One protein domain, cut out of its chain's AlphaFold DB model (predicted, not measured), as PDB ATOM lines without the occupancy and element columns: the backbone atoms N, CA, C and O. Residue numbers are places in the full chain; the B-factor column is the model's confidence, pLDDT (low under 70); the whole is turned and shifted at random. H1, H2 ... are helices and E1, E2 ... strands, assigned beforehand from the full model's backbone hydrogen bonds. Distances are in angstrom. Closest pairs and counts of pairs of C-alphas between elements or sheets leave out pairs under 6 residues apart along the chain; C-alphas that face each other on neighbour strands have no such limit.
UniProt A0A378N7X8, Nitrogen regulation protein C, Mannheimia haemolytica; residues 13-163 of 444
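This is residues 13 to 163 of the 444 residues of the protein "Nitrogen regulation protein C" of Mannheimia haemolytica (UniProt A0A378N7X8). Look for two lobes end to end along the longest axis: a three-stranded sheet with H2 packed over one face and H7 crossing H2, and a cluster of helices in which H4, H5 and H6 gather round H3. The short H1 sits at the sheet lobe's far end, and residues 131 to 147, a long stretch with no named element, lead from the helix cluster back to H7. The printed part has 151 residues, with seven named helices and three named strands in the order H1 H2 E1 E2 E3 H3 H4 H5 H6 H7; the antiparallel sheet has the order E1 - E2 - E3, and the class is mixed, helices and strands. The whole is compact, with a radius of gyration of the C-alphas of 15.6 A, yet only just elongated, spanning 45 by 30 by 26 A.

Find E1 at residues 38 to 45, 21.3 A long; it bends by 53 degrees at Tyr 42. E2, residues 48 to 57, runs 28.1 A, and E3, residues 60 to 68, 25.1 A. Before them, H1 begins at C-alpha 13, (75.130, 102.141, -15.803), and ends at residue 19; H2 takes residues 22 to 32, 15.9 A. Beyond the sheet, H3 starts at C-alpha 76, (65.613, 116.512, -39.401), and reaches residue 86 after 15.6 A. H4 is residues 91 to 97, H5 residues 102 to 116, 20.7 A, and H6 residues 121 to 130, 14.2 A. H7, residues 148 to 161, runs 19.9 A to C-alpha 161 at (48.177, 102.845, -22.294).

Start at the strongly twisted sheet, a meander, each strand the antiparallel neighbour of the one before. In the hairpin E1 and E2, N 43 and O 50 are 2.8 A apart, within hydrogen-bond range; in the hairpin E2 and E3, N 53 and O 64 are 3.0 A apart. H2 is over E2 and E3 at a height over the sheet of 8.5 A, making two layers, helix on one face of a sheet. H7 touches H2, the closest C-alphas being those of Ala 30 and Ala 156, 5.1 A. H1 and H2 touch only at the corner, and only just, with 3 pairs of C-alphas within 8 A. The hub is H3, which touches H6, closest at the C-alphas of Ser 86 and Ala 125, 4.5 A, and H5, at those of Glu 78 and His 108, 6.2 A. H3 and H4 only just touch, with 3 pairs of C-alphas within 8 A. In each of the seven helices every O i to N i+4 pair is within hydrogen-bond range.

The C-alphas of Ser 59 and Arg 103, the two farthest apart, are 47.4 A from each other. The printed part has no cut; the link from H6 to H7 is long, and within it residues 135 to 136 pair, parallel, with residues 42 to 43 of E1. Mean pLDDT of the printed part is 92.2, with residue 163 alone under 70.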
ATOM      1  N   ALA A  13      74.850 100.884 -15.107       73.06
ATOM      2  CA  ALA A  13      75.130 102.141 -15.803       73.06
ATOM      3  C   ALA A  13      74.413 102.225 -17.162       73.06
ATOM      4  O   ALA A  13      73.912 103.287 -17.534       73.06
ATOM      5  N   GLY A  14      74.310 101.099 -17.877       76.62
ATOM      6  CA  GLY A  14      73.548 101.009 -19.124       76.62
ATOM      7  C   GLY A  14      72.047 101.148 -18.881       76.62
ATOM      8  O   GLY A  14      71.365 101.888 -19.593       76.62
ATOM      9  N   ALA A  15      71.542 100.497 -17.829       75.25
ATOM     10  CA  ALA A  15      70.149 100.622 -17.415       75.25
ATOM     11  C   ALA A  15      69.788 102.066 -17.020       75.25
ATOM     12  O   ALA A  15      68.767 102.580 -17.476       75.25
ATOM     13  N   ASP A  16      70.641 102.737 -16.241       81.12
ATOM     14  CA  ASP A  16      70.456 104.131 -15.828       81.12
ATOM     15  C   ASP A  16      70.481 105.078 -17.047       81.12
ATOM     16  O   ASP A  16      69.655 105.983 -17.140       81.12
ATOM     17  N   TYR A  17      71.354 104.840 -18.037       85.00
ATOM     18  CA  TYR A  17      71.373 105.619 -19.284       85.00
ATOM     19  C   TYR A  17      70.059 105.496 -20.072       85.00
ATOM     20  O   TYR A  17      69.487 106.500 -20.502       85.00
ATOM     21  N   PHE A  18      69.550 104.275 -20.257       87.25
ATOM     22  CA  PHE A  18      68.298 104.058 -20.988       87.25
ATOM     23  C   PHE A  18      67.047 104.436 -20.180       87.25
ATOM     24  O   PHE A  18      66.011 104.723 -20.783       87.25
ATOM     25  N   ALA A  19      67.125 104.516 -18.849       82.75
ATOM     26  CA  ALA A  19      66.040 105.039 -18.016       82.75
ATOM     27  C   ALA A  19      65.694 106.500 -18.363       82.75
ATOM     28  O   ALA A  19      64.521 106.877 -18.329       82.75
ATOM     29  N   GLU A  20      66.683 107.286 -18.800       87.31
ATOM     30  CA  GLU A  20      66.501 108.655 -19.304       87.31
ATOM     31  C   GLU A  20      65.914 108.707 -20.733       87.31
ATOM     32  O   GLU A  20      65.550 109.770 -21.237       87.31
ATOM     33  N   LEU A  21      65.781 107.554 -21.401       91.12
ATOM     34  CA  LEU A  21      65.234 107.399 -22.753       91.12
ATOM     35  C   LEU A  21      64.027 106.438 -22.760       91.12
ATOM     36  O   LEU A  21      64.018 105.439 -23.489       91.12
ATOM     37  N   PRO A  22      62.954 106.732 -22.000       89.88
ATOM     38  CA  PRO A  22      61.891 105.770 -21.726       89.88
ATOM     39  C   PRO A  22      61.192 105.263 -22.990       89.88
ATOM     40  O   PRO A  22      60.782 104.109 -23.040       89.88
ATOM     41  N   GLN A  23      61.056 106.077 -24.040       91.88
ATOM     42  CA  GLN A  23      60.431 105.640 -25.297       91.88
ATOM     43  C   GLN A  23      61.208 104.505 -25.976       91.88
ATOM     44  O   GLN A  23      60.588 103.557 -26.450       91.88
ATOM     45  N   ILE A  24      62.545 104.551 -25.956       94.88
ATOM     46  CA  ILE A  24      63.387 103.491 -26.526       94.88
ATOM     47  C   ILE A  24      63.173 102.179 -25.763       94.88
ATOM     48  O   ILE A  24      62.993 101.138 -26.392       94.88
ATOM     49  N   CYS A  25      63.072 102.234 -24.432       92.31
ATOM     50  CA  CYS A  25      62.745 101.066 -23.610       92.31
ATOM     51  C   CYS A  25      61.384 100.457 -23.975       92.31
ATOM     52  O   CYS A  25      61.256  99.237 -24.064       92.31
ATOM     53  N   HIS A  26      60.368 101.285 -24.241       93.00
ATOM     54  CA  HIS A  26      59.064 100.783 -24.681       93.00
ATOM     55  C   HIS A  26      59.117 100.180 -26.090       93.00
ATOM     56  O   HIS A  26      58.453  99.175 -26.334       93.00
ATOM     57  N   TYR A  27      59.911 100.736 -27.012       96.44
ATOM     58  CA  TYR A  27      60.119 100.133 -28.334       96.44
ATOM     59  C   TYR A  27      60.834  98.779 -28.235       96.44
ATOM     60  O   TYR A  27      60.427  97.824 -28.897       96.44
ATOM     61  N   ALA A  28      61.840  98.659 -27.363       94.56
ATOM     62  CA  ALA A  28      62.502  97.389 -27.070       94.56
ATOM     63  C   ALA A  28      61.520  96.358 -26.486       94.56
ATOM     64  O   ALA A  28      61.460  95.221 -26.945       94.56
ATOM     65  N   GLN A  29      60.668  96.755 -25.540       90.50
ATOM     66  CA  GLN A  29      59.623  95.875 -25.007       90.50
ATOM     67  C   GLN A  29      58.610  95.469 -26.076       90.50
ATOM     68  O   GLN A  29      58.268  94.297 -26.188       90.50
ATOM     69  N   ALA A  30      58.154  96.413 -26.897       92.75
ATOM     70  CA  ALA A  30      57.260  96.122 -28.006       92.75
ATOM     71  C   ALA A  30      57.877  95.115 -28.991       92.75
ATOM     72  O   ALA A  30      57.170  94.229 -29.466       92.75
ATOM     73  N   LEU A  31      59.191  95.171 -29.239       93.50
ATOM     74  CA  LEU A  31      59.881  94.193 -30.082       93.50
ATOM     75  C   LEU A  31      59.745  92.758 -29.546       93.50
ATOM     76  O   LEU A  31      59.493  91.851 -30.345       93.50
ATOM     77  N   LEU A  32      59.808  92.546 -28.222       86.56
ATOM     78  CA  LEU A  32      59.591  91.226 -27.600       86.56
ATOM     79  C   LEU A  32      58.226  90.629 -27.953       86.56
ATOM     80  O   LEU A  32      58.126  89.427 -28.189       86.56
ATOM     81  N   TYR A  33      57.194  91.468 -28.018       83.12
ATOM     82  CA  TYR A  33      55.817  91.059 -28.302       83.12
ATOM     83  C   TYR A  33      55.460  91.092 -29.796       83.12
ATOM     84  O   TYR A  33      54.320  90.801 -30.159       83.12
ATOM     85  N   SER A  34      56.406  91.457 -30.661       85.56
ATOM     86  CA  SER A  34      56.198  91.557 -32.107       85.56
ATOM     87  C   SER A  34      56.607  90.284 -32.858       85.56
ATOM     88  O   SER A  34      57.227  89.372 -32.311       85.56
ATOM     89  N   ASP A  35      56.317  90.234 -34.157       84.81
ATOM     90  CA  ASP A  35      56.814  89.206 -35.077       84.81
ATOM     91  C   ASP A  35      58.242  89.491 -35.596       84.81
ATOM     92  O   ASP A  35      58.770  88.713 -36.391       84.81
ATOM     93  N   LYS A  36      58.880  90.595 -35.181       87.06
ATOM     94  CA  LYS A  36      60.195  91.024 -35.679       87.06
ATOM     95  C   LYS A  36      61.330  90.606 -34.750       87.06
ATOM     96  O   LYS A  36      61.193  90.602 -33.531       87.06
ATOM     97  N   ASN A  37      62.470  90.277 -35.356       90.56
ATOM     98  CA  ASN A  37      63.695  89.923 -34.632       90.56
ATOM     99  C   ASN A  37      64.602  91.128 -34.376       90.56
ATOM    100  O   ASN A  37      65.390  91.098 -33.441       90.56
ATOM    101  N   SER A  38      64.501  92.181 -35.182       95.81
ATOM    102  CA  SER A  38      65.308  93.382 -35.004       95.81
ATOM    103  C   SER A  38      64.597  94.619 -35.533       95.81
ATOM    104  O   SER A  38      63.664  94.532 -36.340       95.81
ATOM    105  N   LEU A  39      65.039  95.782 -35.060       96.75
ATOM    106  CA  LEU A  39      64.609  97.081 -35.555       96.75
ATOM    107  C   LEU A  39      65.767  98.074 -35.464       96.75
ATOM    108  O   LEU A  39      66.395  98.194 -34.418       96.75
ATOM    109  N   GLN A  40      65.998  98.832 -36.535       97.62
ATOM    110  CA  GLN A  40      66.959  99.931 -36.545       97.62
ATOM    111  C   GLN A  40      66.268 101.227 -36.973       97.62
ATOM    112  O   GLN A  40      65.496 101.226 -37.933       97.62
ATOM    113  N   PHE A  41      66.528 102.319 -36.257       97.75
ATOM    114  CA  PHE A  41      65.929 103.628 -36.523       97.75
ATOM    115  C   PHE A  41      66.769 104.767 -35.941       97.75
ATOM    116  O   PHE A  41      67.602 104.571 -35.060       97.75
ATOM    117  N   TYR A  42      66.513 105.983 -36.414       97.88
ATOM    118  CA  TYR A  42      67.065 107.207 -35.849       97.88
ATOM    119  C   TYR A  42      66.114 107.802 -34.814       97.88
ATOM    120  O   TYR A  42      64.909 107.895 -35.035       97.88
ATOM    121  N   TYR A  43      66.666 108.245 -33.694       96.69
ATOM    122  CA  TYR A  43      65.939 108.884 -32.605       96.69
ATOM    123  C   TYR A  43      66.601 110.215 -32.267       96.69
ATOM    124  O   TYR A  43      67.826 110.298 -32.194       96.69
ATOM    125  N   SER A  44      65.809 111.265 -32.063       94.00
ATOM    126  CA  SER A  44      66.339 112.564 -31.646       94.00
ATOM    127  C   SER A  44      66.037 112.805 -30.175       94.00
ATOM    128  O   SER A  44      64.875 112.854 -29.783       94.00
ATOM    129  N   SER A  45      67.089 113.007 -29.381       88.44
ATOM    130  CA  SER A  45      67.001 113.393 -27.971       88.44
ATOM    131  C   SER A  45      67.905 114.597 -27.725       88.44
ATOM    132  O   SER A  45      69.045 114.604 -28.178       88.44
ATOM    133  N   ASN A  46      67.412 115.638 -27.047       85.38
ATOM    134  CA  ASN A  46      68.193 116.838 -26.696       85.38
ATOM    135  C   ASN A  46      68.994 117.453 -27.868       85.38
ATOM    136  O   ASN A  46      70.146 117.844 -27.710       85.38
ATOM    137  N   HIS A  47      68.385 117.532 -29.058       82.00
ATOM    138  CA  HIS A  47      69.012 118.021 -30.301       82.00
ATOM    139  C   HIS A  47      70.199 117.194 -30.825       82.00
ATOM    140  O   HIS A  47      70.850 117.609 -31.781       82.00
ATOM    141  N   GLN A  48      70.445 116.015 -30.258       90.12
ATOM    142  CA  GLN A  48      71.401 115.038 -30.762       90.12
ATOM    143  C   GLN A  48      70.662 113.878 -31.422       90.12
ATOM    144  O   GLN A  48      69.544 113.524 -31.032       90.12
ATOM    145  N   TRP A  49      71.281 113.303 -32.448       95.38
ATOM    146  CA  TRP A  49      70.770 112.112 -33.105       95.38
ATOM    147  C   TRP A  49      71.445 110.871 -32.543       95.38
ATOM    148  O   TRP A  49      72.659 110.820 -32.336       95.38
ATOM    149  N   LEU A  50      70.610 109.874 -32.294       95.56
ATOM    150  CA  LEU A  50      71.002 108.530 -31.936       95.56
ATOM    151  C   LEU A  50      70.575 107.604 -33.067       95.56
ATOM    152  O   LEU A  50      69.434 107.665 -33.528       95.56
ATOM    153  N   LYS A  51      71.472 106.721 -33.486       96.94
ATOM    154  CA  LYS A  51      71.115 105.521 -34.230       96.94
ATOM    155  C   LYS A  51      70.845 104.422 -33.210       96.94
ATOM    156  O   LYS A  51      71.736 104.057 -32.447       96.94
ATOM    157  N   ILE A  52      69.606 103.951 -33.172       97.44
ATOM    158  CA  ILE A  52      69.157 102.901 -32.265       97.44
ATOM    159  C   ILE A  52      69.077 101.589 -33.033       97.44
ATOM    160  O   ILE A  52      68.437 101.532 -34.086       97.44
ATOM    161  N   SER A  53      69.685 100.546 -32.475       97.12
ATOM    162  CA  SER A  53      69.564  99.169 -32.948       97.12
ATOM    163  C   SER A  53      68.994  98.309 -31.827       97.12
ATOM    164  O   SER A  53      69.527  98.287 -30.719       97.12
ATOM    165  N   LEU A  54      67.896  97.622 -32.117       97.06
ATOM    166  CA  LEU A  54      67.224  96.691 -31.222       97.06
ATOM    167  C   LEU A  54      67.329  95.289 -31.813       97.06
ATOM    168  O   LEU A  54      66.924  95.083 -32.958       97.06
ATOM    169  N   GLU A  55      67.813  94.329 -31.034       96.44
ATOM    170  CA  GLU A  55      67.907  92.923 -31.432       96.44
ATOM    171  C   GLU A  55      67.261  92.025 -30.378       96.44
ATOM    172  O   GLU A  55      67.599  92.069 -29.194       96.44
ATOM    173  N   ARG A  56      66.283  91.222 -30.798       88.94
ATOM    174  CA  ARG A  56      65.548  90.318 -29.920       88.94
ATOM    175  C   ARG A  56      66.327  89.029 -29.707       88.94
ATOM    176  O   ARG A  56      66.523  88.248 -30.636       88.94
ATOM    177  N   HIS A  57      66.609  88.749 -28.444       82.38
ATOM    178  CA  HIS A  57      66.992  87.436 -27.946       82.38
ATOM    179  C   HIS A  57      65.804  86.800 -27.214       82.38
ATOM    180  O   HIS A  57      64.825  87.471 -26.896       82.38
ATOM    181  N   GLN A  58      65.866  85.489 -26.963       74.19
ATOM    182  CA  GLN A  58      64.731  84.677 -26.491       74.19
ATOM    183  C   GLN A  58      63.902  85.316 -25.358       74.19
ATOM    184  O   GLN A  58      62.680  85.188 -25.360       74.19
ATOM    185  N   SER A  59      64.547  86.008 -24.414       74.81
ATOM    186  CA  SER A  59      63.907  86.613 -23.238       74.81
ATOM    187  C   SER A  59      64.194  88.106 -23.033       74.81
ATOM    188  O   SER A  59      63.684  88.686 -22.077       74.81
ATOM    189  N   PHE A  60      64.994  88.744 -23.891       82.62
ATOM    190  CA  PHE A  60      65.400  90.146 -23.737       82.62
ATOM    191  C   PHE A  60      65.710  90.796 -25.090       82.62
ATOM    192  O   PHE A  60      65.788  90.120 -26.113       82.62
ATOM    193  N   VAL A  61      65.890  92.116 -25.103       86.81
ATOM    194  CA  VAL A  61      66.310  92.861 -26.298       86.81
ATOM    195  C   VAL A  61      67.638  93.539 -26.025       86.81
ATOM    196  O   VAL A  61      67.737  94.362 -25.114       86.81
ATOM    197  N   LEU A  62      68.644  93.211 -26.831       90.44
ATOM    198  CA  LEU A  62      69.885  93.966 -26.868       90.44
ATOM    199  C   LEU A  62      69.587  95.323 -27.510       90.44
ATOM    200  O   LEU A  62      69.107  95.397 -28.640       90.44
ATOM    201  N   THR A  63      69.832  96.394 -26.758       93.00
ATOM    202  CA  THR A  63      69.567  97.770 -27.183       93.00
ATOM    203  C   THR A  63      70.889  98.506 -27.303       93.00
ATOM    204  O   THR A  63      71.599  98.684 -26.317       93.00
ATOM    205  N   GLN A  64      71.211  98.955 -28.509       92.94
ATOM    206  CA  GLN A  64      72.402  99.747 -28.795       92.94
ATOM    207  C   GLN A  64      71.986 101.159 -29.202       92.94
ATOM    208  O   GLN A  64      71.044 101.336 -29.976       92.94
ATOM    209  N   ALA A  65      72.698 102.161 -28.690       91.94
ATOM    210  CA  ALA A  65      72.503 103.560 -29.040       91.94
ATOM    211  C   ALA A  65      73.845 104.194 -29.415       91.94
ATOM    212  O   ALA A  65      74.757 104.269 -28.596       91.94
ATOM    213  N   GLU A  66      73.954 104.669 -30.651       91.94
ATOM    214  CA  GLU A  66      75.149 105.331 -31.172       91.94
ATOM    215  C   GLU A  66      74.851 106.812 -31.427       91.94
ATOM    216  O   GLU A  66      73.959 107.141 -32.210       91.94
ATOM    217  N   HIS A  67      75.606 107.717 -30.799       91.38
ATOM    218  CA  HIS A  67      75.566 109.137 -31.155       91.38
ATOM    219  C   HIS A  67      76.136 109.341 -32.552       91.38
ATOM    220  O   HIS A  67      77.287 108.994 -32.815       91.38
ATOM    221  N   THR A  68      75.345 109.939 -33.436       92.81
ATOM    222  CA  THR A  68      75.729 110.106 -34.836       92.81
ATOM    223  C   THR A  68      75.080 111.337 -35.448       92.81
ATOM    224  O   THR A  68      74.094 111.850 -34.924       92.81
ATOM    225  N   ASP A  69      75.619 111.802 -36.569       93.50
ATOM    226  CA  ASP A  69      74.916 112.729 -37.450       93.50
ATOM    227  C   ASP A  69      74.028 111.939 -38.419       93.50
ATOM    228  O   ASP A  69      74.273 110.768 -38.717       93.50
ATOM    229  N   LEU A  70      72.987 112.580 -38.952       94.25
ATOM    230  CA  LEU A  70      72.159 111.931 -39.965       94.25
ATOM    231  C   LEU A  70      72.990 111.639 -41.233       94.25
ATOM    232  O   LEU A  70      73.645 112.552 -41.758       94.25
ATOM    233  N   PRO A  71      72.938 110.407 -41.777       93.81
ATOM    234  CA  PRO A  71      73.665 110.051 -42.990       93.81
ATOM    235  C   PRO A  71      73.328 110.959 -44.173       93.81
ATOM    236  O   PRO A  71      72.253 111.555 -44.238       93.81
ATOM    237  N   TYR A  72      74.251 111.049 -45.134       94.44
ATOM    238  CA  TYR A  72      74.100 111.847 -46.363       94.44
ATOM    239  C   TYR A  72      73.857 113.352 -46.127       94.44
ATOM    240  O   TYR A  72      73.416 114.065 -47.030       94.44
ATOM    241  N   GLY A  73      74.123 113.854 -44.914       93.88
ATOM    242  CA  GLY A  73      73.836 115.240 -44.544       93.88
ATOM    243  C   GLY A  73      72.339 115.556 -44.563       93.88
ATOM    244  O   GLY A  73      71.941 116.684 -44.880       93.88
ATOM    245  N   LEU A  74      71.492 114.557 -44.300       96.50
ATOM    246  CA  LEU A  74      70.051 114.749 -44.187       96.50
ATOM    247  C   LEU A  74      69.735 115.675 -43.008       96.50
ATOM    248  O   LEU A  74      70.353 115.632 -41.950       96.50
ATOM    249  N   SER A  75      68.751 116.539 -43.197       96.12
ATOM    250  CA  SER A  75      68.181 117.347 -42.125       96.12
ATOM    251  C   SER A  75      67.108 116.562 -41.372       96.12
ATOM    252  O   SER A  75      66.538 115.603 -41.894       96.12
ATOM    253  N   LYS A  76      66.749 117.041 -40.172       95.19
ATOM    254  CA  LYS A  76      65.613 116.512 -39.401       95.19
ATOM    255  C   LYS A  76      64.350 116.380 -40.256       95.19
ATOM    256  O   LYS A  76      63.699 115.344 -40.251       95.19
ATOM    257  N   ARG A  77      64.030 117.418 -41.032       96.25
ATOM    258  CA  ARG A  77      62.832 117.416 -41.875       96.25
ATOM    259  C   ARG A  77      62.922 116.379 -42.989       96.25
ATOM    260  O   ARG A  77      61.932 115.744 -43.316       96.25
ATOM    261  N   GLU A  78      64.101 116.173 -43.557       97.88
ATOM    262  CA  GLU A  78      64.282 115.216 -44.645       97.88
ATOM    263  C   GLU A  78      64.165 113.756 -44.175       97.88
ATOM    264  O   GLU A  78      63.530 112.971 -44.873       97.88
ATOM    265  N   ILE A  79      64.671 113.392 -42.986       97.44
ATOM    266  CA  ILE A  79      64.446 112.041 -42.432       97.44
ATOM    267  C   ILE A  79      62.984 111.814 -42.007       97.44
ATOM    268  O   ILE A  79      62.449 110.716 -42.189       97.44
ATOM    269  N   GLU A  80      62.295 112.859 -41.530       97.31
ATOM    270  CA  GLU A  80      60.849 112.798 -41.281       97.31
ATOM    271  C   GLU A  80      60.091 112.480 -42.583       97.31
ATOM    272  O   GLU A  80      59.275 111.557 -42.630       97.31
ATOM    273  N   LEU A  81      60.406 113.194 -43.673       97.75
ATOM    274  CA  LEU A  81      59.810 112.934 -44.984       97.75
ATOM    275  C   LEU A  81      60.135 111.530 -45.503       97.75
ATOM    276  O   LEU A  81      59.237 110.873 -46.019       97.75
ATOM    277  N   LEU A  82      61.375 111.049 -45.360       97.50
ATOM    278  CA  LEU A  82      61.753 109.686 -45.756       97.50
ATOM    279  C   LEU A  82      60.907 108.624 -45.050       97.50
ATOM    280  O   LEU A  82      60.437 107.685 -45.696       97.50
ATOM    281  N   THR A  83      60.660 108.802 -43.754       97.94
ATOM    282  CA  THR A  83      59.829 107.888 -42.956       97.94
ATOM    283  C   THR A  83      58.389 107.847 -43.481       97.94
ATOM    284  O   THR A  83      57.810 106.770 -43.655       97.94
ATOM    285  N   LEU A  84      57.818 109.005 -43.824       97.62
ATOM    286  CA  LEU A  84      56.460 109.097 -44.370       97.62
ATOM    287  C   LEU A  84      56.348 108.588 -45.815       97.62
ATOM    288  O   LEU A  84      55.380 107.910 -46.159       97.62
ATOM    289  N   ILE A  85      57.351 108.854 -46.656       97.25
ATOM    290  CA  ILE A  85      57.441 108.308 -48.020       97.25
ATOM    291  C   ILE A  85      57.495 106.779 -47.970       97.25
ATOM    292  O   ILE A  85      56.786 106.115 -48.723       97.25
ATOM    293  N   SER A  86      58.293 106.228 -47.054       96.88
ATOM    294  CA  SER A  86      58.431 104.779 -46.854       96.88
ATOM    295  C   SER A  86      57.167 104.142 -46.269       96.88
ATOM    296  O   SER A  86      56.917 102.961 -46.482       96.88
ATOM    297  N   SER A  87      56.329 104.937 -45.597       94.88
ATOM    298  CA  SER A  87      54.983 104.546 -45.159       94.88
ATOM    299  C   SER A  87      53.936 104.599 -46.285       94.88
ATOM    300  O   SER A  87      52.785 104.238 -46.061       94.88
ATOM    301  N   GLY A  88      54.317 105.030 -47.495       93.88
ATOM    302  CA  GLY A  88      53.461 105.032 -48.684       93.88
ATOM    303  C   GLY A  88      52.600 106.285 -48.874       93.88
ATOM    304  O   GLY A  88      51.774 106.307 -49.783       93.88
ATOM    305  N   LEU A  89      52.786 107.332 -48.064       95.81
ATOM    306  CA  LEU A  89      51.988 108.561 -48.163       95.81
ATOM    307  C   LEU A  89      52.259 109.300 -49.480       95.81
ATOM    308  O   LEU A  89      53.354 109.188 -50.033       95.81
ATOM    309  N   SER A  90      51.305 110.096 -49.974       95.31
ATOM    310  CA  SER A  90      51.525 111.038 -51.085       95.31
ATOM    311  C   SER A  90      52.147 112.360 -50.599       95.31
ATOM    312  O   SER A  90      52.234 112.614 -49.401       95.31
ATOM    313  N   ASN A  91      52.591 113.243 -51.503       96.19
ATOM    314  CA  ASN A  91      53.105 114.564 -51.090       96.19
ATOM    315  C   ASN A  91      52.028 115.440 -50.440       96.19
ATOM    316  O   ASN A  91      52.357 116.286 -49.614       96.19
ATOM    317  N   GLU A  92      50.763 115.243 -50.816       94.12
ATOM    318  CA  GLU A  92      49.626 115.940 -50.211       94.12
ATOM    319  C   GLU A  92      49.361 115.413 -48.802       94.12
ATOM    320  O   GLU A  92      49.236 116.209 -47.876       94.12
ATOM    321  N   ASP A  93      49.405 114.094 -48.606       95.06
ATOM    322  CA  ASP A  93      49.266 113.499 -47.272       95.06
ATOM    323  C   ASP A  93      50.419 113.922 -46.359       95.06
ATOM    324  O   ASP A  93      50.191 114.364 -45.241       95.06
ATOM    325  N   ILE A  94      51.663 113.884 -46.852       96.50
ATOM    326  CA  ILE A  94      52.842 114.346 -46.100       96.50
ATOM    327  C   ILE A  94      52.706 115.822 -45.712       96.50
ATOM    328  O   ILE A  94      53.048 116.202 -44.594       96.50
ATOM    329  N   ALA A  95      52.225 116.663 -46.631       92.88
ATOM    330  CA  ALA A  95      51.995 118.080 -46.371       92.88
ATOM    331  C   ALA A  95      50.980 118.281 -45.236       92.88
ATOM    332  O   ALA A  95      51.226 119.089 -44.337       92.88
ATOM    333  N   ASN A  96      49.898 117.499 -45.238       91.75
ATOM    334  CA  ASN A  96      48.882 117.516 -44.190       91.75
ATOM    335  C   ASN A  96      49.444 117.029 -42.845       91.75
ATOM    336  O   ASN A  96      49.336 117.741 -41.846       91.75
ATOM    337  N   GLU A  97      50.116 115.875 -42.825       91.75
ATOM    338  CA  GLU A  97      50.693 115.276 -41.613       91.75
ATOM    339  C   GLU A  97      51.746 116.171 -40.950       91.75
ATOM    340  O   GLU A  97      51.822 116.266 -39.724       91.75
ATOM    341  N   LEU A  98      52.550 116.870 -41.756       93.06
ATOM    342  CA  LEU A  98      53.609 117.759 -41.274       93.06
ATOM    343  C   LEU A  98      53.181 119.231 -41.158       93.06
ATOM    344  O   LEU A  98      54.013 120.060 -40.774       93.06
ATOM    345  N   CYS A  99      51.921 119.549 -41.484       93.56
ATOM    346  CA  CYS A  99      51.342 120.896 -41.484       93.56
ATOM    347  C   CYS A  99      52.173 121.921 -42.290       93.56
ATOM    348  O   CYS A  99      52.465 123.021 -41.820       93.56
ATOM    349  N   ILE A 100      52.579 121.556 -43.510       94.75
ATOM    350  CA  ILE A 100      53.353 122.398 -44.442       94.75
ATOM    351  C   ILE A 100      52.737 122.386 -45.841       94.75
ATOM    352  O   ILE A 100      51.856 121.592 -46.139       94.75
ATOM    353  N   SER A 101      53.200 123.260 -46.739       92.50
ATOM    354  CA  SER A 101      52.709 123.256 -48.122       92.50
ATOM    355  C   SER A 101      53.257 122.065 -48.924       92.50
ATOM    356  O   SER A 101      54.424 121.697 -48.768       92.50
ATOM    357  N   LYS A 102      52.467 121.531 -49.868       96.81
ATOM    358  CA  LYS A 102      52.926 120.526 -50.852       96.81
ATOM    359  C   LYS A 102      54.198 120.974 -51.580       96.81
ATOM    360  O   LYS A 102      55.135 120.200 -51.705       96.81
ATOM    361  N   ARG A 103      54.280 122.256 -51.956       94.81
ATOM    362  CA  ARG A 103      55.477 122.846 -52.582       94.81
ATOM    363  C   ARG A 103      56.720 122.717 -51.695       94.81
ATOM    364  O   ARG A 103      57.817 122.498 -52.199       94.81
ATOM    365  N   THR A 104      56.567 122.866 -50.380       95.94
ATOM    366  CA  THR A 104      57.658 122.673 -49.413       95.94
ATOM    367  C   THR A 104      58.080 121.205 -49.359       95.94
ATOM    368  O   THR A 104      59.276 120.923 -49.366       95.94
ATOM    369  N   VAL A 105      57.121 120.273 -49.368       97.25
ATOM    370  CA  VAL A 105      57.388 118.827 -49.447       97.25
ATOM    371  C   VAL A 105      58.150 118.484 -50.727       97.25
ATOM    372  O   VAL A 105      59.193 117.839 -50.653       97.25
ATOM    373  N   ASP A 106      57.685 118.976 -51.879       96.50
ATOM    374  CA  ASP A 106      58.340 118.776 -53.175       96.50
ATOM    375  C   ASP A 106      59.799 119.243 -53.127       96.50
ATOM    376  O   ASP A 106      60.698 118.527 -53.572       96.50
ATOM    377  N   LYS A 107      60.055 120.410 -52.512       97.56
ATOM    378  CA  LYS A 107      61.415 120.942 -52.396       97.56
ATOM    379  C   LYS A 107      62.315 120.090 -51.502       97.56
ATOM    380  O   LYS A 107      63.480 119.884 -51.833       97.56
ATOM    381  N   HIS A 108      61.800 119.581 -50.384       97.69
ATOM    382  CA  HIS A 108      62.561 118.659 -49.541       97.69
ATOM    383  C   HIS A 108      62.856 117.342 -50.263       97.69
ATOM    384  O   HIS A 108      63.973 116.849 -50.173       97.69
ATOM    385  N   ILE A 109      61.903 116.799 -51.021       96.94
ATOM    386  CA  ILE A 109      62.104 115.565 -51.794       96.94
ATOM    387  C   ILE A 109      63.162 115.750 -52.885       96.94
ATOM    388  O   ILE A 109      64.011 114.881 -53.057       96.94
ATOM    389  N   GLU A 110      63.162 116.889 -53.583       96.38
ATOM    390  CA  GLU A 110      64.210 117.239 -54.550       96.38
ATOM    391  C   GLU A 110      65.602 117.240 -53.893       96.38
ATOM    392  O   GLU A 110      66.547 116.650 -54.421       96.38
ATOM    393  N   ASN A 111      65.719 117.840 -52.706       97.31
ATOM    394  CA  ASN A 111      66.972 117.850 -51.954       97.31
ATOM    395  C   ASN A 111      67.382 116.441 -51.501       97.31
ATOM    396  O   ASN A 111      68.563 116.102 -51.564       97.31
ATOM    397  N   ILE A 112      66.425 115.609 -51.074       97.38
ATOM    398  CA  ILE A 112      66.692 114.218 -50.696       97.38
ATOM    399  C   ILE A 112      67.232 113.447 -51.900       97.38
ATOM    400  O   ILE A 112      68.275 112.817 -51.773       97.38
ATOM    401  N   PHE A 113      66.600 113.554 -53.076       97.12
ATOM    402  CA  PHE A 113      67.098 112.916 -54.299       97.12
ATOM    403  C   PHE A 113      68.541 113.313 -54.614       97.12
ATOM    404  O   PHE A 113      69.352 112.456 -54.969       97.12
ATOM    405  N   ALA A 114      68.879 114.594 -54.446       96.00
ATOM    406  CA  ALA A 114      70.239 115.077 -54.648       96.00
ATOM    407  C   ALA A 114      71.234 114.478 -53.636       96.00
ATOM    408  O   ALA A 114      72.336 114.103 -54.031       96.00
ATOM    409  N   LYS A 115      70.843 114.353 -52.360       96.94
ATOM    410  CA  LYS A 115      71.688 113.819 -51.274       96.94
ATOM    411  C   LYS A 115      71.865 112.302 -51.325       96.94
ATOM    412  O   LYS A 115      72.943 111.807 -51.022       96.94
ATOM    413  N   THR A 116      70.821 111.563 -51.697       94.81
ATOM    414  CA  THR A 116      70.826 110.091 -51.717       94.81
ATOM    415  C   THR A 116      71.127 109.514 -53.099       94.81
ATOM    416  O   THR A 116      71.188 108.299 -53.254       94.81
ATOM    417  N   HIS A 117      71.265 110.361 -54.124       93.31
ATOM    418  CA  HIS A 117      71.480 109.968 -55.523       93.31
ATOM    419  C   HIS A 117      70.422 109.001 -56.087       93.31
ATOM    420  O   HIS A 117      70.688 108.222 -57.007       93.31
ATOM    421  N   THR A 118      69.195 109.057 -55.569       94.44
ATOM    422  CA  THR A 118      68.073 108.241 -56.051       94.44
ATOM    423  C   THR A 118      67.282 108.995 -57.123       94.44
ATOM    424  O   THR A 118      67.294 110.223 -57.188       94.44
ATOM    425  N   LYS A 119      66.619 108.256 -58.023       90.81
ATOM    426  CA  LYS A 119      66.005 108.820 -59.247       90.81
ATOM    427  C   LYS A 119      64.478 108.766 -59.281       90.81
ATOM    428  O   LYS A 119      63.870 109.315 -60.194       90.81
ATOM    429  N   SER A 120      63.846 108.073 -58.337       93.94
ATOM    430  CA  SER A 120      62.387 107.963 -58.272       93.94
ATOM    431  C   SER A 120      61.916 107.789 -56.835       93.94
ATOM    432  O   SER A 120      62.645 107.264 -55.994       93.94
ATOM    433  N   ARG A 121      60.674 108.200 -56.553       94.56
ATOM    434  CA  ARG A 121      60.063 108.078 -55.220       94.56
ATOM    435  C   ARG A 121      60.062 106.634 -54.724       94.56
ATOM    436  O   ARG A 121      60.380 106.393 -53.569       94.56
ATOM    437  N   THR A 122      59.724 105.687 -55.596       93.94
ATOM    438  CA  THR A 122      59.702 104.262 -55.253       93.94
ATOM    439  C   THR A 122      61.091 103.771 -54.869       93.94
ATOM    440  O   THR A 122      61.242 103.123 -53.840       93.94
ATOM    441  N   LEU A 123      62.119 104.133 -55.647       93.75
ATOM    442  CA  LEU A 123      63.502 103.803 -55.300       93.75
ATOM    443  C   LEU A 123      63.931 104.482 -54.002       93.75
ATOM    444  O   LEU A 123      64.657 103.877 -53.229       93.75
ATOM    445  N   LEU A 124      63.466 105.705 -53.741       95.94
ATOM    446  CA  LEU A 124      63.758 106.415 -52.502       95.94
ATOM    447  C   LEU A 124      63.125 105.744 -51.275       95.94
ATOM    448  O   LEU A 124      63.787 105.634 -50.250       95.94
ATOM    449  N   ALA A 125      61.883 105.265 -51.386       95.25
ATOM    450  CA  ALA A 125      61.215 104.507 -50.327       95.25
ATOM    451  C   ALA A 125      61.951 103.191 -50.031       95.25
ATOM    452  O   ALA A 125      62.231 102.882 -48.878       95.25
ATOM    453  N   VAL A 126      62.316 102.438 -51.078       94.00
ATOM    454  CA  VAL A 126      63.097 101.200 -50.928       94.00
ATOM    455  C   VAL A 126      64.457 101.499 -50.300       94.00
ATOM    456  O   VAL A 126      64.812 100.858 -49.320       94.00
ATOM    457  N   PHE A 127      65.165 102.511 -50.806       94.75
ATOM    458  CA  PHE A 127      66.464 102.946 -50.294       94.75
ATOM    459  C   PHE A 127      66.410 103.300 -48.804       94.75
ATOM    460  O   PHE A 127      67.251 102.857 -48.029       94.75
ATOM    461  N   ALA A 128      65.400 104.060 -48.377       95.31
ATOM    462  CA  ALA A 128      65.257 104.429 -46.975       95.31
ATOM    463  C   ALA A 128      65.026 103.213 -46.066       95.31
ATOM    464  O   ALA A 128      65.543 103.180 -44.954       95.31
ATOM    465  N   ILE A 129      64.298 102.195 -46.534       93.56
ATOM    466  CA  ILE A 129      64.092 100.955 -45.777       93.56
ATOM    467  C   ILE A 129      65.377 100.119 -45.736       93.56
ATOM    468  O   ILE A 129      65.750  99.652 -44.662       93.56
ATOM    469  N   THR A 130      66.062  99.945 -46.872       91.75
ATOM    470  CA  THR A 130      67.282  99.121 -46.961       91.75
ATOM    471  C   THR A 130      68.447  99.714 -46.181       91.75
ATOM    472  O   THR A 130      69.210  98.972 -45.577       91.75
ATOM    473  N   GLU A 131      68.560 101.042 -46.151       92.62
ATOM    474  CA  GLU A 131      69.594 101.765 -45.399       92.62
ATOM    475  C   GLU A 131      69.144 102.139 -43.972       92.62
ATOM    476  O   GLU A 131      69.849 102.849 -43.252       92.62
ATOM    477  N   HIS A 132      67.956 101.688 -43.547       94.50
ATOM    478  CA  HIS A 132      67.366 101.985 -42.236       94.50
ATOM    479  C   HIS A 132      67.279 103.494 -41.908       94.50
ATOM    480  O   HIS A 132      67.420 103.909 -40.757       94.50
ATOM    481  N   LEU A 133      67.028 104.332 -42.917       96.31
ATOM    482  CA  LEU A 133      66.865 105.788 -42.815       96.31
ATOM    483  C   LEU A 133      65.427 106.165 -42.436       96.31
ATOM    484  O   LEU A 133      64.754 106.937 -43.119       96.31
ATOM    485  N   ILE A 134      64.963 105.592 -41.334       96.38
ATOM    486  CA  ILE A 134      63.657 105.858 -40.735       96.38
ATOM    487  C   ILE A 134      63.855 106.422 -39.333       96.38
ATOM    488  O   ILE A 134      64.815 106.057 -38.655       96.38
ATOM    489  N   CYS A 135      62.959 107.296 -38.882       97.06
ATOM    490  CA  CYS A 135      63.007 107.828 -37.526       97.06
ATOM    491  C   CYS A 135      61.810 107.398 -36.682       97.06
ATOM    492  O   CYS A 135      60.698 107.247 -37.191       97.06
ATOM    493  N   LEU A 136      62.060 107.248 -35.381       96.56
ATOM    494  CA  LEU A 136      61.024 107.211 -34.357       96.56
ATOM    495  C   LEU A 136      61.193 108.405 -33.398       96.56
ATOM    496  O   LEU A 136      62.327 108.833 -33.160       96.56
ATOM    497  N   PRO A 137      60.099 108.948 -32.836       95.81
ATOM    498  CA  PRO A 137      58.707 108.565 -33.097       95.81
ATOM    499  C   PRO A 137      58.277 108.824 -34.548       95.81
ATOM    500  O   PRO A 137      58.904 109.634 -35.242       95.81
ATOM    501  N   THR A 138      57.253 108.112 -35.033       96.44
ATOM    502  CA  THR A 138      56.789 108.299 -36.417       96.44
ATOM    503  C   THR A 138      56.318 109.749 -36.588       96.44
ATOM    504  O   THR A 138      55.517 110.227 -35.781       96.44
ATOM    505  N   PRO A 139      56.794 110.484 -37.611       95.62
ATOM    506  CA  PRO A 139      56.379 111.867 -37.826       95.62
ATOM    507  C   PRO A 139      54.879 111.970 -38.117       95.62
ATOM    508  O   PRO A 139      54.326 111.120 -38.805       95.62
ATOM    509  N   GLY A 140      54.228 113.043 -37.666       91.19
ATOM    510  CA  GLY A 140      52.793 113.248 -37.901       91.19
ATOM    511  C   GLY A 140      51.897 112.417 -36.974       91.19
ATOM    512  O   GLY A 140      52.290 112.058 -35.866       91.19
ATOM    513  N   LYS A 141      50.656 112.167 -37.399       89.12
ATOM    514  CA  LYS A 141      49.623 111.429 -36.652       89.12
ATOM    515  C   LYS A 141      49.038 110.305 -37.504       89.12
ATOM    516  O   LYS A 141      47.823 110.190 -37.667       89.12
ATOM    517  N   LEU A 142      49.921 109.460 -38.029       90.38
ATOM    518  CA  LEU A 142      49.523 108.326 -38.856       90.38
ATOM    519  C   LEU A 142      48.663 107.346 -38.052       90.38
ATOM    520  O   LEU A 142      48.996 106.974 -36.928       90.38
ATOM    521  N   THR A 143      47.573 106.888 -38.663       86.06
ATOM    522  CA  THR A 143      46.702 105.839 -38.113       86.06
ATOM    523  C   THR A 143      47.095 104.442 -38.591       86.06
ATOM    524  O   THR A 143      46.745 103.456 -37.947       86.06
ATOM    525  N   GLN A 144      47.834 104.347 -39.699       88.06
ATOM    526  CA  GLN A 144      48.313 103.099 -40.289       88.06
ATOM    527  C   GLN A 144      49.618 103.320 -41.067       88.06
ATOM    528  O   GLN A 144      49.827 104.385 -41.650       88.06
ATOM    529  N   SER A 145      50.474 102.301 -41.108       93.00
ATOM    530  CA  SER A 145      51.664 102.238 -41.960       93.00
ATOM    531  C   SER A 145      52.087 100.780 -42.150       93.00
ATOM    532  O   SER A 145      51.810  99.927 -41.309       93.00
ATOM    533  N   ILE A 146      52.777 100.501 -43.254       87.81
ATOM    534  CA  ILE A 146      53.382  99.193 -43.536       87.81
ATOM    535  C   ILE A 146      54.731  98.991 -42.828       87.81
ATOM    536  O   ILE A 146      55.275  97.887 -42.843       87.81
ATOM    537  N   LEU A 147      55.305 100.050 -42.249       93.62
ATOM    538  CA  LEU A 147      56.632  99.992 -41.648       93.62
ATOM    539  C   LEU A 147      56.622  99.208 -40.335       93.62
ATOM    540  O   LEU A 147      55.789  99.431 -39.456       93.62
ATOM    541  N   ALA A 148      57.628  98.348 -40.159       92.31
ATOM    542  CA  ALA A 148      57.834  97.627 -38.906       92.31
ATOM    543  C   ALA A 148      58.002  98.584 -37.713       92.31
ATOM    544  O   ALA A 148      57.442  98.330 -36.650       92.31
ATOM    545  N   SER A 149      58.701  99.709 -37.899       95.38
ATOM    546  CA  SER A 149      58.876 100.737 -36.865       95.38
ATOM    547  C   SER A 149      57.552 101.317 -36.373       95.38
ATOM    548  O   SER A 149      57.383 101.498 -35.171       95.38
ATOM    549  N   PHE A 150      56.594 101.547 -37.275       95.75
ATOM    550  CA  PHE A 150      55.271 102.039 -36.910       95.75
ATOM    551  C   PHE A 150      54.504 101.006 -36.078       95.75
ATOM    552  O   PHE A 150      53.947 101.347 -35.040       95.75
ATOM    553  N   ASN A 151      54.521  99.731 -36.481       93.50
ATOM    554  CA  ASN A 151      53.867  98.663 -35.716       93.50
ATOM    555  C   ASN A 151      54.458  98.528 -34.304       93.50
ATOM    556  O   ASN A 151      53.714  98.383 -33.334       93.50
ATOM    557  N   ILE A 152      55.785  98.621 -34.188       95.88
ATOM    558  CA  ILE A 152      56.488  98.620 -32.902       95.88
ATOM    559  C   ILE A 152      56.089  99.830 -32.056       95.88
ATOM    560  O   ILE A 152      55.801  99.676 -30.872       95.88
ATOM    561  N   GLU A 153      56.001 101.019 -32.648       96.31
ATOM    562  CA  GLU A 153      55.546 102.213 -31.940       96.31
ATOM    563  C   GLU A 153      54.098 102.091 -31.452       96.31
ATOM    564  O   GLU A 153      53.818 102.406 -30.296       96.31
ATOM    565  N   GLN A 154      53.180 101.586 -32.278       93.88
ATOM    566  CA  GLN A 154      51.791 101.378 -31.859       93.88
ATOM    567  C   GLN A 154      51.692 100.369 -30.714       93.88
ATOM    568  O   GLN A 154      50.945 100.578 -29.758       93.88
ATOM    569  N   LEU A 155      52.471  99.291 -30.773       90.44
ATOM    570  CA  LEU A 155      52.524  98.299 -29.708       90.44
ATOM    571  C   LEU A 155      53.119  98.886 -28.419       90.44
ATOM    572  O   LEU A 155      52.571  98.663 -27.341       90.44
ATOM    573  N   ALA A 156      54.159  99.716 -28.520       93.50
ATOM    574  CA  ALA A 156      54.722 100.454 -27.390       93.50
ATOM    575  C   ALA A 156      53.686 101.393 -26.749       93.50
ATOM    576  O   ALA A 156      53.522 101.400 -25.529       93.50
ATOM    577  N   LEU A 157      52.916 102.130 -27.556       91.50
ATOM    578  CA  LEU A 157      51.823 102.977 -27.070       91.50
ATOM    579  C   LEU A 157      50.720 102.163 -26.381       91.50
ATOM    580  O   LEU A 157      50.177 102.606 -25.369       91.50
ATOM    581  N   GLN A 158      50.406 100.962 -26.874       86.69
ATOM    582  CA  GLN A 158      49.449 100.061 -26.222       86.69
ATOM    583  C   GLN A 158      49.955  99.550 -24.869       86.69
ATOM    584  O   GLN A 158      49.165  99.482 -23.925       86.69
ATOM    585  N   ILE A 159      51.245  99.212 -24.760       82.69
ATOM    586  CA  ILE A 159      51.893  98.816 -23.498       82.69
ATOM    587  C   ILE A 159      51.761  99.959 -22.478       82.69
ATOM    588  O   ILE A 159      51.225  99.759 -21.384       82.69
ATOM    589  N   ILE A 160      52.121 101.181 -22.885       85.88
ATOM    590  CA  ILE A 160      52.000 102.394 -22.061       85.88
ATOM    591  C   ILE A 160      50.544 102.616 -21.619       85.88
ATOM    592  O   ILE A 160      50.268 102.799 -20.432       85.88
ATOM    593  N   ALA A 161      49.591 102.574 -22.557       83.00
ATOM    594  CA  ALA A 161      48.177 102.845 -22.294       83.00
ATOM    595  C   ALA A 161      47.539 101.823 -21.342       83.00
ATOM    596  O   ALA A 161      46.708 102.181 -20.506       83.00
ATOM    597  N   LYS A 162      47.954 100.554 -21.420       76.81
ATOM    598  CA  LYS A 162      47.493  99.491 -20.516       76.81
ATOM    599  C   LYS A 162      48.100  99.591 -19.110       76.81
ATOM    600  O   LYS A 162      47.800  98.732 -18.283       76.81
ATOM    601  N   LYS A 163      48.948 100.598 -18.831       63.47
ATOM    602  CA  LYS A 163      49.834 100.644 -17.653       63.47
ATOM    603  C   LYS A 163      50.563  99.313 -17.457       63.47
ATOM    604  O   LYS A 163      50.815  98.903 -16.325       63.47
TER     605      LYS A 163